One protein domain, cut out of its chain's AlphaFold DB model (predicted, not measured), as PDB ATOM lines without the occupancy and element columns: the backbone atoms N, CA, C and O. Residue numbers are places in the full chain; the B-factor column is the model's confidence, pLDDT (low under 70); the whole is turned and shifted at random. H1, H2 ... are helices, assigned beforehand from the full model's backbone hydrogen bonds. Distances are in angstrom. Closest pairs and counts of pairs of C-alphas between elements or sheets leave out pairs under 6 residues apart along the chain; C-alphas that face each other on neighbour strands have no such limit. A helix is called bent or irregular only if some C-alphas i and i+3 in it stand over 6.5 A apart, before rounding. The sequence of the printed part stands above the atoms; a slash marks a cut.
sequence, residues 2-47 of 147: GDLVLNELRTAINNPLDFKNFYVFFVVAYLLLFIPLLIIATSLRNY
ATOM      1  N   GLY A   2     -39.664 -37.243 -11.912       54.75
ATOM      2  CA  GLY A   2     -39.144 -37.095 -10.539       54.75
ATOM      3  C   GLY A   2     -39.894 -36.094  -9.642       54.75
ATOM      4  O   GLY A   2     -40.132 -36.396  -8.479       54.75
ATOM      5  N   ASP A   3     -40.344 -34.955 -10.181       61.38
ATOM      6  CA  ASP A   3     -40.975 -33.890  -9.370       61.38
ATOM      7  C   ASP A   3     -42.348 -34.270  -8.802       61.38
ATOM      8  O   ASP A   3     -42.740 -33.828  -7.723       61.38
ATOM      9  N   LEU A   4     -43.073 -35.132  -9.517       66.88
ATOM     10  CA  LEU A   4     -44.398 -35.603  -9.115       66.88
ATOM     11  C   LEU A   4     -44.291 -36.554  -7.915       66.88
ATOM     12  O   LEU A   4     -45.034 -36.424  -6.949       66.88
ATOM     13  N   VAL A   5     -43.283 -37.431  -7.934       69.31
ATOM     14  CA  VAL A   5     -42.973 -38.355  -6.833       69.31
ATOM     15  C   VAL A   5     -42.479 -37.592  -5.600       69.31
ATOM     16  O   VAL A   5     -42.854 -37.925  -4.478       69.31
ATOM     17  N   LEU A   6     -41.682 -36.533  -5.792       72.25
ATOM     18  CA  LEU A   6     -41.154 -35.721  -4.692       72.25
ATOM     19  C   LEU A   6     -42.260 -34.964  -3.935       72.25
ATOM     20  O   LEU A   6     -42.241 -34.897  -2.704       72.25
ATOM     21  N   ASN A   7     -43.235 -34.414  -4.664       73.75
ATOM     22  CA  ASN A   7     -44.359 -33.685  -4.073       73.75
ATOM     23  C   ASN A   7     -45.340 -34.603  -3.329       73.75
ATOM     24  O   ASN A   7     -45.848 -34.225  -2.269       73.75
ATOM     25  N   GLU A   8     -45.569 -35.821  -3.825       67.75
ATOM     26  CA  GLU A   8     -46.375 -36.810  -3.101       67.75
ATOM     27  C   GLU A   8     -45.687 -37.257  -1.805       67.75
ATOM     28  O   GLU A   8     -46.333 -37.308  -0.757       67.75
ATOM     29  N   LEU A   9     -44.364 -37.462  -1.830       64.38
ATOM     30  CA  LEU A   9     -43.594 -37.817  -0.633       64.38
ATOM     31  C   LEU A   9     -43.669 -36.725   0.445       64.38
ATOM     32  O   LEU A   9     -43.840 -37.012   1.629       64.38
ATOM     33  N   ARG A  10     -43.572 -35.455   0.032       69.69
ATOM     34  CA  ARG A  10     -43.620 -34.302   0.943       69.69
ATOM     35  C   ARG A  10     -44.988 -34.148   1.608       69.69
ATOM     36  O   ARG A  10     -45.066 -33.838   2.793       69.69
ATOM     37  N   THR A  11     -46.056 -34.404   0.857       66.50
ATOM     38  CA  THR A  11     -47.432 -34.396   1.378       66.50
ATOM     39  C   THR A  11     -47.658 -35.541   2.364       66.50
ATOM     40  O   THR A  11     -48.257 -35.336   3.419       66.50
ATOM     41  N   ALA A  12     -47.113 -36.722   2.067       60.38
ATOM     42  CA  ALA A  12     -47.227 -37.891   2.927       60.38
ATOM     43  C   ALA A  12     -46.502 -37.736   4.274       60.38
ATOM     44  O   ALA A  12     -47.009 -38.197   5.294       60.38
ATOM     45  N   ILE A  13     -45.358 -37.041   4.300       65.12
ATOM     46  CA  ILE A  13     -44.609 -36.730   5.533       65.12
ATOM     47  C   ILE A  13     -45.416 -35.817   6.465       65.12
ATOM     48  O   ILE A  13     -45.383 -35.986   7.681       65.12
ATOM     49  N   ASN A  14     -46.154 -34.864   5.895       69.31
ATOM     50  CA  ASN A  14     -46.887 -33.860   6.665       69.31
ATOM     51  C   ASN A  14     -48.253 -34.351   7.177       69.31
ATOM     52  O   ASN A  14     -48.820 -33.705   8.050       69.31
ATOM     53  N   ASN A  15     -48.769 -35.478   6.667       65.81
ATOM     54  CA  ASN A  15     -50.009 -36.120   7.126       65.81
ATOM     55  C   ASN A  15     -49.866 -37.657   7.140       65.81
ATOM     56  O   ASN A  15     -50.419 -38.343   6.272       65.81
ATOM     57  N   PRO A  16     -49.138 -38.218   8.122       56.31
ATOM     58  CA  PRO A  16     -48.763 -39.634   8.137       56.31
ATOM     59  C   PRO A  16     -49.916 -40.598   8.471       56.31
ATOM     60  O   PRO A  16     -49.778 -41.799   8.256       56.31
ATOM     61  N   LEU A  17     -51.042 -40.095   8.994       59.97
ATOM     62  CA  LEU A  17     -52.213 -40.896   9.389       59.97
ATOM     63  C   LEU A  17     -53.288 -41.005   8.297       59.97
ATOM     64  O   LEU A  17     -54.281 -41.705   8.486       59.97
ATOM     65  N   ASP A  18     -53.105 -40.331   7.162       66.94
ATOM     66  CA  ASP A  18     -53.994 -40.505   6.018       66.94
ATOM     67  C   ASP A  18     -53.677 -41.843   5.332       66.94
ATOM     68  O   ASP A  18     -52.517 -42.153   5.042       66.94
ATOM     69  N   PHE A  19     -54.702 -42.658   5.084       62.34
ATOM     70  CA  PHE A  19     -54.566 -44.064   4.679       62.34
ATOM     71  C   PHE A  19     -53.726 -44.220   3.401       62.34
ATOM     72  O   PHE A  19     -52.945 -45.164   3.254       62.34
ATOM     73  N   LYS A  20     -53.845 -43.245   2.490       69.38
ATOM     74  CA  LYS A  20     -53.081 -43.183   1.240       69.38
ATOM     75  C   LYS A  20     -51.591 -42.925   1.489       69.38
ATOM     76  O   LYS A  20     -50.746 -43.565   0.871       69.38
ATOM     77  N   ASN A  21     -51.270 -42.036   2.425       64.00
ATOM     78  CA  ASN A  21     -49.897 -41.663   2.761       64.00
ATOM     79  C   ASN A  21     -49.191 -42.769   3.550       64.00
ATOM     80  O   ASN A  21     -48.029 -43.065   3.278       64.00
ATOM     81  N   PHE A  22     -49.915 -43.438   4.455       73.75
ATOM     82  CA  PHE A  22     -49.430 -44.630   5.148       73.75
ATOM     83  C   PHE A  22     -49.099 -45.760   4.163       73.75
ATOM     84  O   PHE A  22     -48.031 -46.365   4.255       73.75
ATOM     85  N   TYR A  23     -49.967 -46.005   3.173       77.62
ATOM     86  CA  TYR A  23     -49.727 -47.021   2.146       77.62
ATOM     87  C   TYR A  23     -48.484 -46.709   1.299       77.62
ATOM     88  O   TYR A  23     -47.651 -47.587   1.084       77.62
ATOM     89  N   VAL A  24     -48.310 -45.453   0.869       78.00
ATOM     90  CA  VAL A  24     -47.114 -45.025   0.123       78.00
ATOM     91  C   VAL A  24     -45.848 -45.209   0.964       78.00
ATOM     92  O   VAL A  24     -44.878 -45.792   0.482       78.00
ATOM     93  N   PHE A  25     -45.863 -44.796   2.236       75.25
ATOM     94  CA  PHE A  25     -44.735 -45.000   3.150       75.25
ATOM     95  C   PHE A  25     -44.402 -46.477   3.353       75.25
ATOM     96  O   PHE A  25     -43.232 -46.856   3.308       75.25
ATOM     97  N   PHE A  26     -45.422 -47.313   3.540       81.25
ATOM     98  CA  PHE A  26     -45.256 -48.746   3.734       81.25
ATOM     99  C   PHE A  26     -44.644 -49.418   2.501       81.25
ATOM    100  O   PHE A  26     -43.683 -50.171   2.634       81.25
ATOM    101  N   VAL A  27     -45.132 -49.104   1.297       84.19
ATOM    102  CA  VAL A  27     -44.598 -49.661   0.043       84.19
ATOM    103  C   VAL A  27     -43.154 -49.212  -0.193       84.19
ATOM    104  O   VAL A  27     -42.308 -50.037  -0.537       84.19
ATOM    105  N   VAL A  28     -42.840 -47.933   0.029       83.50
ATOM    106  CA  VAL A  28     -41.476 -47.406  -0.145       83.50
ATOM    107  C   VAL A  28     -40.509 -48.031   0.863       83.50
ATOM    108  O   VAL A  28     -39.435 -48.488   0.470       83.50
ATOM    109  N   ALA A  29     -40.892 -48.120   2.139       82.31
ATOM    110  CA  ALA A  29     -40.083 -48.763   3.174       82.31
ATOM    111  C   ALA A  29     -39.891 -50.264   2.902       82.31
ATOM    112  O   ALA A  29     -38.785 -50.784   3.051       82.31
ATOM    113  N   TYR A  30     -40.942 -50.952   2.445       84.06
ATOM    114  CA  TYR A  30     -40.888 -52.362   2.069       84.06
ATOM    115  C   TYR A  30     -39.916 -52.600   0.908       84.06
ATOM    116  O   TYR A  30     -39.052 -53.469   1.006       84.06
ATOM    117  N   LEU A  31     -39.989 -51.799  -0.162       85.38
ATOM    118  CA  LEU A  31     -39.079 -51.907  -1.308       85.38
ATOM    119  C   LEU A  31     -37.624 -51.597  -0.924       85.38
ATOM    120  O   LEU A  31     -36.719 -52.329  -1.329       85.38
ATOM    121  N   LEU A  32     -37.397 -50.567  -0.103       85.31
ATOM    122  CA  LEU A  32     -36.064 -50.206   0.393       85.31
ATOM    123  C   LEU A  32     -35.440 -51.278   1.291       85.31
ATOM    124  O   LEU A  32     -34.219 -51.369   1.340       85.31
ATOM    125  N   LEU A  33     -36.241 -52.098   1.974       85.56
ATOM    126  CA  LEU A  33     -35.752 -53.226   2.772       85.56
ATOM    127  C   LEU A  33     -35.557 -54.494   1.931       85.56
ATOM    128  O   LEU A  33     -34.524 -55.155   2.036       85.56
ATOM    129  N   PHE A  34     -36.523 -54.838   1.076       83.75
ATOM    130  CA  PHE A  34     -36.510 -56.106   0.342       83.75
ATOM    131  C   PHE A  34     -35.480 -56.150  -0.786       83.75
ATOM    132  O   PHE A  34     -34.859 -57.192  -0.993       83.75
ATOM    133  N   ILE A  35     -35.262 -55.044  -1.503       83.62
ATOM    134  CA  ILE A  35     -34.294 -55.000  -2.608       83.62
ATOM    135  C   ILE A  35     -32.860 -55.298  -2.123       83.62
ATOM    136  O   ILE A  35     -32.241 -56.214  -2.669       83.62
ATOM    137  N   PRO A  36     -32.313 -54.625  -1.090       80.69
ATOM    138  CA  PRO A  36     -30.978 -54.953  -0.595       80.69
ATOM    139  C   PRO A  36     -30.903 -56.356   0.022       80.69
ATOM    140  O   PRO A  36     -29.899 -57.038  -0.175       80.69
ATOM    141  N   LEU A  37     -31.963 -56.843   0.681       82.56
ATOM    142  CA  LEU A  37     -32.019 -58.227   1.176       82.56
ATOM    143  C   LEU A  37     -31.933 -59.258   0.038       82.56
ATOM    144  O   LEU A  37     -31.212 -60.247   0.165       82.56
ATOM    145  N   LEU A  38     -32.603 -59.016  -1.093       80.00
ATOM    146  CA  LEU A  38     -32.519 -59.871  -2.282       80.00
ATOM    147  C   LEU A  38     -31.125 -59.833  -2.924       80.00
ATOM    148  O   LEU A  38     -30.612 -60.877  -3.334       80.00
ATOM    149  N   ILE A  39     -30.476 -58.667  -2.969       77.75
ATOM    150  CA  ILE A  39     -29.100 -58.529  -3.476       77.75
ATOM    151  C   ILE A  39     -28.110 -59.291  -2.581       77.75
ATOM    152  O   ILE A  39     -27.255 -60.021  -3.086       77.75
ATOM    153  N   ILE A  40     -28.242 -59.193  -1.256       75.56
ATOM    154  CA  ILE A  40     -27.397 -59.934  -0.304       75.56
ATOM    155  C   ILE A  40     -27.641 -61.445  -0.430       75.56
ATOM    156  O   ILE A  40     -26.690 -62.221  -0.534       75.56
ATOM    157  N   ALA A  41     -28.905 -61.874  -0.488       70.69
ATOM    158  CA  ALA A  41     -29.271 -63.284  -0.614       70.69
ATOM    159  C   ALA A  41     -28.770 -63.919  -1.925       70.69
ATOM    160  O   ALA A  41     -28.339 -65.074  -1.933       70.69
ATOM    161  N   THR A  42     -28.793 -63.174  -3.032       65.75
ATOM    162  CA  THR A  42     -28.263 -63.634  -4.328       65.75
ATOM    163  C   THR A  42     -26.734 -63.625  -4.363       65.75
ATOM    164  O   THR A  42     -26.132 -64.572  -4.869       65.75
ATOM    165  N   SER A  43     -26.090 -62.639  -3.736       61.03
ATOM    166  CA  SER A  43     -24.626 -62.567  -3.630       61.03
ATOM    167  C   SER A  43     -24.044 -63.700  -2.775       61.03
ATOM    168  O   SER A  43     -23.033 -64.297  -3.145       61.03
ATOM    169  N   LEU A  44     -24.717 -64.077  -1.681       60.38
ATOM    170  CA  LEU A  44     -24.331 -65.225  -0.848       60.38
ATOM    171  C   LEU A  44     -24.468 -66.568  -1.584       60.38
ATOM    172  O   LEU A  44     -23.688 -67.484  -1.339       60.38
ATOM    173  N   ARG A  45     -25.423 -66.698  -2.517       54.09
ATOM    174  CA  ARG A  45     -25.559 -67.905  -3.357       54.09
ATOM    175  C   ARG A  45     -24.472 -68.008  -4.433       54.09
ATOM    176  O   ARG A  45     -24.089 -69.125  -4.786       54.09
ATOM    177  N   ASN A  46     -23.976 -66.867  -4.918       51.62
ATOM    178  CA  ASN A  46     -22.962 -66.784  -5.972       51.62
ATOM    179  C   ASN A  46     -21.517 -66.865  -5.474       51.62
ATOM    180  O   ASN A  46     -20.617 -67.063  -6.287       51.62
ATOM    181  N   TYR A  47     -21.274 -66.822  -4.162       51.31
ATOM    182  CA  TYR A  47     -20.031 -67.357  -3.615       51.31
ATOM    183  C   TYR A  47     -20.057 -68.884  -3.768       51.31
ATOM    184  O   TYR A  47     -20.424 -69.640  -2.869       51.31
TER     185      TYR A  47
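Overview. This is residues 2 to 47 of the 147 residues of the protein "MSP domain-containing protein" of Candidatus Woykebacteria bacterium RBG_16_43_9 (UniProt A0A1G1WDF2). Two helices meet near their ends as an L: long H2 makes the longest axis, and shorter H1 forms the other arm, with a tight turn at the corner. Residues 29 to 47 and 2 to 7 stick out as free arms. The 46 printed residues hold two named helices, H1 then H2, and no named strand; the class is all helix. The whole is extended, with a radius of gyration of the C-alphas of 14.7 A and spans of 44 by 22 by 11 A.

Along the chain. H2, residues 19 to 46, is 40.4 A long and ends at C-alpha 46 (-22.962, -66.784, -5.972). It is neither bent nor irregular, but only just: C-alphas 33 and 36 are 6.1 A apart. H1, residues 2 to 14, is 19.1 A long and begins at C-alpha 2 (-39.144, -37.095, -10.539).

Arrangement. H2 touches H1 with residues 21 to 25 alone, and H1 touches H2 with residues 11 to 13 alone. Their closest C-alphas, those of Ala 12 and Asn 21, are 4.6 A apart. They run opposite ways at a steep tilt of 64 degrees. Each O i to N i+4 pair in H1 is within hydrogen-bond range, and 23 of 24 in H2.

Size, cuts and confidence. The C-alphas farthest apart, those of Asn 15 and Tyr 47, are 44.6 A apart. The printed part has no cut, and the link from H1 to H2 is tight. Mean pLDDT of the printed part is 70.9, with residues 2 to 5, 8 to 21 and 42 to 47 under 70.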